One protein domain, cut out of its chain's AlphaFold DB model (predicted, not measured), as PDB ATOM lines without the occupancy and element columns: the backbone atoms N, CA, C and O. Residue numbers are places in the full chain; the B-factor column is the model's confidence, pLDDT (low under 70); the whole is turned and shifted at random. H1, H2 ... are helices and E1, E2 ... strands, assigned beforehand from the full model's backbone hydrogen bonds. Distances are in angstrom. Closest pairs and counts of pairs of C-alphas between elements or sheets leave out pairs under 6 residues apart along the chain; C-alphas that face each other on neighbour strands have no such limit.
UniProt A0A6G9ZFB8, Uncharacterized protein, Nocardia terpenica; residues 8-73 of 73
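This is residues 8 to 73 of the 73 residues of an uncharacterized protein of Nocardia terpenica (UniProt A0A6G9ZFB8). A strongly twisted sheet of five strands, E1 to E5 side by side in chain order, is covered on one face by a single helix, H1, and is bare on the other. The link between E3 and E4 reaches out to Thr 37, at one end of the longest axis. The printed part has 66 residues, with strands E1 to E5 and then H1; the sheet is antiparallel throughout, and the class is mixed, helices and strands. The whole is compact, with a radius of gyration of the C-alphas of 11.2 A, and its C-alphas span 33 by 22 by 20 A, only just elongated.

E2, residues 18 to 24, is the longest strand by residues and measures 20.2 A. E1 is residues 8 to 12, 13.5 A, beginning at C-alpha 8 (-3.587, -16.029, 18.684). E3 is residues 27 to 32, 16.4 A; E4 is residues 43 to 47, 13.6 A; E5 is residues 53 to 57, 11.0 A. H1, residues 60 to 72, measures 18.4 A and ends at C-alpha 72 (7.458, -8.254, 17.487).

The strands form a meander, each the antiparallel neighbour of the one before, and each successive pair is a hairpin. N 22 and O 29 of E2 and E3 are 2.8 A apart, within hydrogen-bond range, as are N 9 and O 21 of E1 and E2 at 2.9 A, N 30 and O 46 of E3 and E4 at 2.8 A, and N 45 and O 55 of E4 and E5 at 3.0 A. Edge strands E1 and E5 are apart. H1 is on the sheet, in two layers, a helix on one face of a sheet. Its closest C-alphas to E3 are those of Gly 63 and Val 31, 6.0 A; to E5, those of Gly 63 and Ala 57, 5.2 A. In H1 every O i to N i+4 pair is within hydrogen-bond range.

The C-alphas farthest apart, those of Thr 37 and Arg 73, are 33.8 A apart. The printed part has no cut, and no link is long. Mean pLDDT of the printed part is 88.1; residues 36 to 40 are under 70.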
ATOM      1  N   VAL A   8      -2.669 -16.063  19.831       95.50
ATOM      2  CA  VAL A   8      -3.587 -16.029  18.684       95.50
ATOM      3  C   VAL A   8      -4.906 -16.657  19.100       95.50
ATOM      4  O   VAL A   8      -4.970 -17.840  19.422       95.50
ATOM      5  N   ARG A   9      -5.979 -15.868  19.048       96.12
ATOM      6  CA  ARG A   9      -7.333 -16.320  19.380       96.12
ATOM      7  C   ARG A   9      -8.231 -16.306  18.166       96.12
ATOM      8  O   ARG A   9      -8.301 -15.299  17.464       96.12
ATOM      9  N   GLU A  10      -8.957 -17.395  17.980       96.50
ATOM     10  CA  GLU A  10      -9.980 -17.537  16.954       96.50
ATOM     11  C   GLU A  10     -11.337 -17.000  17.439       96.50
ATOM     12  O   GLU A  10     -11.744 -17.241  18.575       96.50
ATOM     13  N   TYR A  11     -12.059 -16.295  16.565       93.50
ATOM     14  CA  TYR A  11     -13.417 -15.808  16.799       93.50
ATOM     15  C   TYR A  11     -14.317 -16.164  15.627       93.50
ATOM     16  O   TYR A  11     -14.042 -15.813  14.479       93.50
ATOM     17  N   ARG A  12     -15.454 -16.793  15.920       93.69
ATOM     18  CA  ARG A  12     -16.491 -17.030  14.919       93.69
ATOM     19  C   ARG A  12     -17.368 -15.789  14.776       93.69
ATOM     20  O   ARG A  12     -17.974 -15.328  15.740       93.69
ATOM     21  N   LEU A  13     -17.429 -15.251  13.564       88.00
ATOM     22  CA  LEU A  13     -18.261 -14.107  13.217       88.00
ATOM     23  C   LEU A  13     -19.708 -14.531  12.962       88.00
ATOM     24  O   LEU A  13     -19.993 -15.657  12.539       88.00
ATOM     25  N   LEU A  14     -20.621 -13.571  13.118       81.38
ATOM     26  CA  LEU A  14     -21.992 -13.701  12.634       81.38
ATOM     27  C   LEU A  14     -21.953 -13.958  11.115       81.38
ATOM     28  O   LEU A  14     -21.389 -13.179  10.341       81.38
ATOM     29  N   GLY A  15     -22.483 -15.108  10.695       80.44
ATOM     30  CA  GLY A  15     -22.387 -15.598   9.316       80.44
ATOM     31  C   GLY A  15     -21.323 -16.674   9.072       80.44
ATOM     32  O   GLY A  15     -20.989 -16.918   7.917       80.44
ATOM     33  N   GLY A  16     -20.780 -17.299  10.124       85.25
ATOM     34  CA  GLY A  16     -20.031 -18.563  10.039       85.25
ATOM     35  C   GLY A  16     -18.567 -18.449   9.608       85.25
ATOM     36  O   GLY A  16     -17.864 -19.452   9.578       85.25
ATOM     37  N   ARG A  17     -18.092 -17.237   9.306       88.06
ATOM     38  CA  ARG A  17     -16.680 -16.968   9.009       88.06
ATOM     39  C   ARG A  17     -15.864 -16.879  10.292       88.06
ATOM     40  O   ARG A  17     -16.402 -16.615  11.366       88.06
ATOM     41  N   THR A  18     -14.560 -17.011  10.143       92.88
ATOM     42  CA  THR A  18     -13.613 -16.949  11.248       92.88
ATOM     43  C   THR A  18     -12.752 -15.696  11.139       92.88
ATOM     44  O   THR A  18     -12.307 -15.346  10.051       92.88
ATOM     45  N   ALA A  19     -12.535 -15.016  12.259       93.94
ATOM     46  CA  ALA A  19     -11.572 -13.935  12.429       93.94
ATOM     47  C   ALA A  19     -10.562 -14.316  13.515       93.94
ATOM     48  O   ALA A  19     -10.826 -15.197  14.332       93.94
ATOM     49  N   TYR A  20      -9.431 -13.620  13.559       96.12
ATOM     50  CA  TYR A  20      -8.381 -13.878  14.539       96.12
ATOM     51  C   TYR A  20      -7.983 -12.594  15.260       96.12
ATOM     52  O   TYR A  20      -7.924 -11.523  14.658       96.12
ATOM     53  N   ALA A  21      -7.690 -12.693  16.554       95.56
ATOM     54  CA  ALA A  21      -7.006 -11.639  17.292       95.56
ATOM     55  C   ALA A  21      -5.611 -12.118  17.677       95.56
ATOM     56  O   ALA A  21      -5.468 -13.106  18.392       95.56
ATOM     57  N   VAL A  22      -4.601 -11.377  17.236       95.38
ATOM     58  CA  VAL A  22      -3.198 -11.603  17.573       95.38
ATOM     59  C   VAL A  22      -2.814 -10.575  18.631       95.38
ATOM     60  O   VAL A  22      -2.983  -9.372  18.421       95.38
ATOM     61  N   THR A  23      -2.384 -11.033  19.804       94.31
ATOM     62  CA  THR A  23      -2.189 -10.185  20.985       94.31
ATOM     63  C   THR A  23      -0.800 -10.388  21.578       94.31
ATOM     64  O   THR A  23      -0.369 -11.517  21.782       94.31
ATOM     65  N   ARG A  24      -0.119  -9.288  21.908       92.19
ATOM     66  CA  ARG A  24       1.133  -9.282  22.677       92.19
ATOM     67  C   ARG A  24       1.051  -8.203  23.752       92.19
ATOM     68  O   ARG A  24       1.034  -7.006  23.453       92.19
ATOM     69  N   GLY A  25       0.955  -8.616  25.012       89.12
ATOM     70  CA  GLY A  25       0.683  -7.699  26.122       89.12
ATOM     71  C   GLY A  25      -0.625  -6.924  25.921       89.12
ATOM     72  O   GLY A  25      -1.687  -7.520  25.763       89.12
ATOM     73  N   THR A  26      -0.556  -5.591  25.919       88.00
ATOM     74  CA  THR A  26      -1.720  -4.708  25.696       88.00
ATOM     75  C   THR A  26      -2.023  -4.452  24.218       88.00
ATOM     76  O   THR A  26      -3.058  -3.869  23.890       88.00
ATOM     77  N   HIS A  27      -1.139  -4.877  23.314       89.25
ATOM     78  CA  HIS A  27      -1.290  -4.664  21.884       89.25
ATOM     79  C   HIS A  27      -2.102  -5.786  21.257       89.25
ATOM     80  O   HIS A  27      -1.789  -6.960  21.434       89.25
ATOM     81  N   ARG A  28      -3.126  -5.414  20.487       92.50
ATOM     82  CA  ARG A  28      -3.996  -6.348  19.776       92.50
ATOM     83  C   ARG A  28      -4.137  -5.939  18.319       92.50
ATOM     84  O   ARG A  28      -4.464  -4.786  18.027       92.50
ATOM     85  N   ILE A  29      -3.959  -6.904  17.430       94.50
ATOM     86  CA  ILE A  29      -4.219  -6.795  15.999       94.50
ATOM     87  C   ILE A  29      -5.349  -7.759  15.646       94.50
ATOM     88  O   ILE A  29      -5.385  -8.887  16.133       94.50
ATOM     89  N   LEU A  30      -6.296  -7.296  14.840       95.00
ATOM     90  CA  LEU A  30      -7.412  -8.092  14.342       95.00
ATOM     91  C   LEU A  30      -7.137  -8.484  12.895       95.00
ATOM     92  O   LEU A  30      -6.788  -7.628  12.090       95.00
ATOM     93  N   VAL A  31      -7.326  -9.758  12.579       95.25
ATOM     94  CA  VAL A  31      -7.238 -10.324  11.234       95.25
ATOM     95  C   VAL A  31      -8.645 -10.766  10.856       95.25
ATOM     96  O   VAL A  31      -9.179 -11.727  11.416       95.25
ATOM     97  N   THR A  32      -9.288 -10.019   9.964       92.81
ATOM     98  CA  THR A  32     -10.699 -10.206   9.618       92.81
ATOM     99  C   THR A  32     -10.850 -10.758   8.206       92.81
ATOM    100  O   THR A  32     -10.136 -10.318   7.302       92.81
ATOM    101  N   PRO A  33     -11.779 -11.702   7.992       92.06
ATOM    102  CA  PRO A  33     -12.025 -12.272   6.680       92.06
ATOM    103  C   PRO A  33     -12.613 -11.216   5.735       92.06
ATOM    104  O   PRO A  33     -13.237 -10.259   6.210       92.06
ATOM    105  N   PRO A  34     -12.493 -11.418   4.414       88.69
ATOM    106  CA  PRO A  34     -13.060 -10.501   3.435       88.69
ATOM    107  C   PRO A  34     -14.565 -10.260   3.652       88.69
ATOM    108  O   PRO A  34     -15.308 -11.155   4.086       88.69
ATOM    109  N   SER A  35     -15.023  -9.032   3.376       80.44
ATOM    110  CA  SER A  35     -16.437  -8.646   3.507       80.44
ATOM    111  C   SER A  35     -17.332  -9.412   2.525       80.44
ATOM    112  O   SER A  35     -16.897  -9.804   1.450       80.44
ATOM    113  N   ARG A  36     -18.606  -9.621   2.891       69.19
ATOM    114  CA  ARG A  36     -19.604 -10.264   2.008       69.19
ATOM    115  C   ARG A  36     -20.280  -9.285   1.050       69.19
ATOM    116  O   ARG A  36     -20.855  -9.720   0.062       69.19
ATOM    117  N   THR A  37     -20.308  -8.001   1.399       63.69
ATOM    118  CA  THR A  37     -21.231  -7.004   0.821       63.69
ATOM    119  C   THR A  37     -20.544  -5.987  -0.083       63.69
ATOM    120  O   THR A  37     -21.189  -5.147  -0.699       63.69
ATOM    121  N   SER A  38     -19.225  -6.037  -0.148       57.03
ATOM    122  CA  SER A  38     -18.378  -5.195  -0.984       57.03
ATOM    123  C   SER A  38     -17.249  -6.102  -1.466       57.03
ATOM    124  O   SER A  38     -17.078  -7.174  -0.893       57.03
ATOM    125  N   SER A  39     -16.480  -5.728  -2.483       58.47
ATOM    126  CA  SER A  39     -15.435  -6.602  -3.035       58.47
ATOM    127  C   SER A  39     -14.050  -6.475  -2.360       58.47
ATOM    128  O   SER A  39     -13.096  -6.137  -3.060       58.47
ATOM    129  N   PRO A  40     -13.825  -6.769  -1.060       64.88
ATOM    130  CA  PRO A  40     -12.532  -7.288  -0.650       64.88
ATOM    131  C   PRO A  40     -12.482  -8.777  -0.990       64.88
ATOM    132  O   PRO A  40     -13.308  -9.563  -0.536       64.88
ATOM    133  N   THR A  41     -11.485  -9.172  -1.770       81.12
ATOM    134  CA  THR A  41     -11.078 -10.575  -1.954       81.12
ATOM    135  C   THR A  41      -9.975 -10.985  -0.976       81.12
ATOM    136  O   THR A  41      -9.472 -12.102  -1.040       81.12
ATOM    137  N   HIS A  42      -9.588 -10.085  -0.069       88.94
ATOM    138  CA  HIS A  42      -8.460 -10.234   0.841       88.94
ATOM    139  C   HIS A  42      -8.898 -10.119   2.305       88.94
ATOM    140  O   HIS A  42      -9.890  -9.468   2.635       88.94
ATOM    141  N   TRP A  43      -8.125 -10.750   3.179       92.56
ATOM    142  CA  TRP A  43      -8.158 -10.554   4.620       92.56
ATOM    143  C   TRP A  43      -7.610  -9.177   4.972       92.56
ATOM    144  O   TRP A  43      -6.650  -8.704   4.362       92.56
ATOM    145  N   GLU A  44      -8.198  -8.549   5.979       93.12
ATOM    146  CA  GLU A  44      -7.796  -7.226   6.445       93.12
ATOM    147  C   GLU A  44      -7.186  -7.322   7.842       93.12
ATOM    148  O   GLU A  44      -7.679  -8.044   8.710       93.12
ATOM    149  N   ILE A  45      -6.092  -6.596   8.050       94.25
ATOM    150  CA  ILE A  45      -5.321  -6.613   9.293       94.25
ATOM    151  C   ILE A  45      -5.427  -5.224   9.914       94.25
ATOM    152  O   ILE A  45      -5.050  -4.241   9.284       94.25
ATOM    153  N   TRP A  46      -5.915  -5.119  11.145       93.25
ATOM    154  CA  TRP A  46      -6.239  -3.847  11.798       93.25
ATOM    155  C   TRP A  46      -5.578  -3.754  13.161       93.25
ATOM    156  O   TRP A  46      -5.607  -4.720  13.926       93.25
ATOM    157  N   ARG A  47      -5.084  -2.576  13.552       89.06
ATOM    158  CA  ARG A  47      -4.773  -2.352  14.970       89.06
ATOM    159  C   ARG A  47      -6.085  -2.153  15.720       89.06
ATOM    160  O   ARG A  47      -6.920  -1.332  15.337       89.06
ATOM    161  N   SER A  48      -6.274  -2.891  16.809       76.31
ATOM    162  CA  SER A  48      -7.446  -2.697  17.659       76.31
ATOM    163  C   SER A  48      -7.495  -1.235  18.127       76.31
ATOM    164  O   SER A  48      -6.477  -0.702  18.568       76.31
ATOM    165  N   ARG A  49      -8.675  -0.605  18.017       75.12
ATOM    166  CA  ARG A  49      -8.988   0.808  18.347       75.12
ATOM    167  C   ARG A  49      -8.552   1.879  17.352       75.12
ATOM    168  O   ARG A  49      -8.936   3.027  17.530       75.12
ATOM    169  N   SER A  50      -7.779   1.533  16.330       75.75
ATOM    170  CA  SER A  50      -7.267   2.535  15.399       75.75
ATOM    171  C   SER A  50      -8.222   2.766  14.221       75.75
ATOM    172  O   SER A  50      -8.331   3.878  13.728       75.75
ATOM    173  N   GLY A  51      -8.982   1.743  13.820       71.94
ATOM    174  CA  GLY A  51      -9.992   1.858  12.762       71.94
ATOM    175  C   GLY A  51      -9.419   1.949  11.343       71.94
ATOM    176  O   GLY A  51     -10.180   2.136  10.402       71.94
ATOM    177  N   TYR A  52      -8.102   1.786  11.173       79.00
ATOM    178  CA  TYR A  52      -7.427   1.761   9.870       79.00
ATOM    179  C   TYR A  52      -6.756   0.411   9.598       79.00
ATOM    180  O   TYR A  52      -6.214  -0.229  10.508       79.00
ATOM    181  N   THR A  53      -6.805  -0.008   8.331       88.56
ATOM    182  CA  THR A  53      -6.163  -1.224   7.826       88.56
ATOM    183  C   THR A  53      -4.650  -1.019   7.804       88.56
ATOM    184  O   THR A  53      -4.156  -0.076   7.195       88.56
ATOM    185  N   LEU A  54      -3.907  -1.903   8.465       90.06
ATOM    186  CA  LEU A  54      -2.443  -1.924   8.476       90.06
ATOM    187  C   LEU A  54      -1.877  -2.652   7.256       90.06
ATOM    188  O   LEU A  54      -0.841  -2.267   6.728       90.06
ATOM    189  N   ALA A  55      -2.536  -3.737   6.855       91.50
ATOM    190  CA  ALA A  55      -2.108  -4.601   5.767       91.50
ATOM    191  C   ALA A  55      -3.286  -5.440   5.258       91.50
ATOM    192  O   ALA A  55      -4.349  -5.517   5.885       91.50
ATOM    193  N   ARG A  56      -3.072  -6.083   4.112       92.62
ATOM    194  CA  ARG A  56      -4.002  -7.025   3.492       92.62
ATOM    195  C   ARG A  56      -3.273  -8.332   3.229       92.62
ATOM    196  O   ARG A  56      -2.085  -8.299   2.931       92.62
ATOM    197  N   ALA A  57      -3.985  -9.445   3.332       93.50
ATOM    198  CA  ALA A  57      -3.445 -10.777   3.088       93.50
ATOM    199  C   ALA A  57      -4.409 -11.599   2.233       93.50
ATOM    200  O   ALA A  57      -5.621 -11.391   2.260       93.50
ATOM    201  N   THR A  58      -3.891 -12.563   1.485       92.62
ATOM    202  CA  THR A  58      -4.719 -13.465   0.675       92.62
ATOM    203  C   THR A  58      -5.345 -14.553   1.547       92.62
ATOM    204  O   THR A  58      -6.446 -15.030   1.271       92.62
ATOM    205  N   THR A  59      -4.679 -14.918   2.647       93.50
ATOM    206  CA  THR A  59      -5.131 -15.965   3.574       93.50
ATOM    207  C   THR A  59      -5.109 -15.512   5.036       93.50
ATOM    208  O   THR A  59      -4.433 -14.550   5.401       93.50
ATOM    209  N   ALA A  60      -5.819 -16.249   5.897       93.69
ATOM    210  CA  ALA A  60      -5.786 -16.038   7.344       93.69
ATOM    211  C   ALA A  60      -4.377 -16.209   7.925       93.69
ATOM    212  O   ALA A  60      -3.946 -15.394   8.734       93.69
ATOM    213  N   ALA A  61      -3.666 -17.261   7.503       95.62
ATOM    214  CA  ALA A  61      -2.331 -17.585   7.996       95.62
ATOM    215  C   ALA A  61      -1.337 -16.462   7.680       95.62
ATOM    216  O   ALA A  61      -0.656 -15.973   8.574       95.62
ATOM    217  N   GLU A  62      -1.339 -15.977   6.438       95.88
ATOM    218  CA  GLU A  62      -0.535 -14.824   6.026       95.88
ATOM    219  C   GLU A  62      -0.882 -13.570   6.849       95.88
ATOM    220  O   GLU A  62       0.006 -12.857   7.315       95.88
ATOM    221  N   GLY A  63      -2.171 -13.329   7.113       95.94
ATOM    222  CA  GLY A  63      -2.596 -12.216   7.960       95.94
ATOM    223  C   GLY A  63      -2.131 -12.331   9.416       95.94
ATOM    224  O   GLY A  63      -1.747 -11.327  10.022       95.94
ATOM    225  N   ILE A  64      -2.123 -13.545   9.972       96.00
ATOM    226  CA  ILE A  64      -1.601 -13.829  11.317       96.00
ATOM    227  C   ILE A  64      -0.086 -13.607  11.362       96.00
ATOM    228  O   ILE A  64       0.389 -12.970  12.302       96.00
ATOM    229  N   GLU A  65       0.664 -14.055  10.354       95.88
ATOM    230  CA  GLU A  65       2.116 -13.835  10.274       95.88
ATOM    231  C   GLU A  65       2.466 -12.344  10.181       95.88
ATOM    232  O   GLU A  65       3.322 -11.856  10.924       95.88
ATOM    233  N   HIS A  66       1.739 -11.571   9.369       94.56
ATOM    234  CA  HIS A  66       1.890 -10.115   9.348       94.56
ATOM    235  C   HIS A  66       1.608  -9.483  10.713       94.56
ATOM    236  O   HIS A  66       2.369  -8.630  11.175       94.56
ATOM    237  N   ALA A  67       0.533  -9.901  11.382       94.25
ATOM    238  CA  ALA A  67       0.195  -9.399  12.706       94.25
ATOM    239  C   ALA A  67       1.270  -9.749  13.751       94.25
ATOM    240  O   ALA A  67       1.625  -8.891  14.563       94.25
ATOM    241  N   ARG A  68       1.835 -10.965  13.706       94.06
ATOM    242  CA  ARG A  68       2.975 -11.375  14.541       94.06
ATOM    243  C   ARG A  68       4.166 -10.451  14.304       94.06
ATOM    244  O   ARG A  68       4.640  -9.843  15.259       94.06
ATOM    245  N   ALA A  69       4.569 -10.265  13.046       92.75
ATOM    246  CA  ALA A  69       5.701  -9.418  12.679       92.75
ATOM    247  C   ALA A  69       5.539  -7.959  13.148       92.75
ATOM    248  O   ALA A  69       6.508  -7.342  13.592       92.75
ATOM    249  N   ILE A  70       4.321  -7.406  13.089       91.00
ATOM    250  CA  ILE A  70       4.030  -6.046  13.576       91.00
ATOM    251  C   ILE A  70       4.166  -5.954  15.102       91.00
ATOM    252  O   ILE A  70       4.626  -4.935  15.604       91.00
ATOM    253  N   LEU A  71       3.761  -6.986  15.848       89.44
ATOM    254  CA  LEU A  71       3.814  -6.991  17.317       89.44
ATOM    255  C   LEU A  71       5.206  -7.300  17.886       89.44
ATOM    256  O   LEU A  71       5.452  -7.034  19.066       89.44
ATOM    257  N   THR A  72       6.086  -7.905  17.091       86.50
ATOM    258  CA  THR A  72       7.458  -8.254  17.487       86.50
ATOM    259  C   THR A  72       8.512  -7.246  17.034       86.50
ATOM    260  O   THR A  72       9.644  -7.343  17.498       86.50
ATOM    261  N   ARG A  73       8.156  -6.318  16.139       75.88
ATOM    262  CA  ARG A  73       8.962  -5.132  15.820       75.88
ATOM    263  C   ARG A  73       8.985  -4.149  16.986       75.88
ATOM    264  O   ARG A  73      10.042  -3.507  17.145       75.88
TER     265      ARG A  73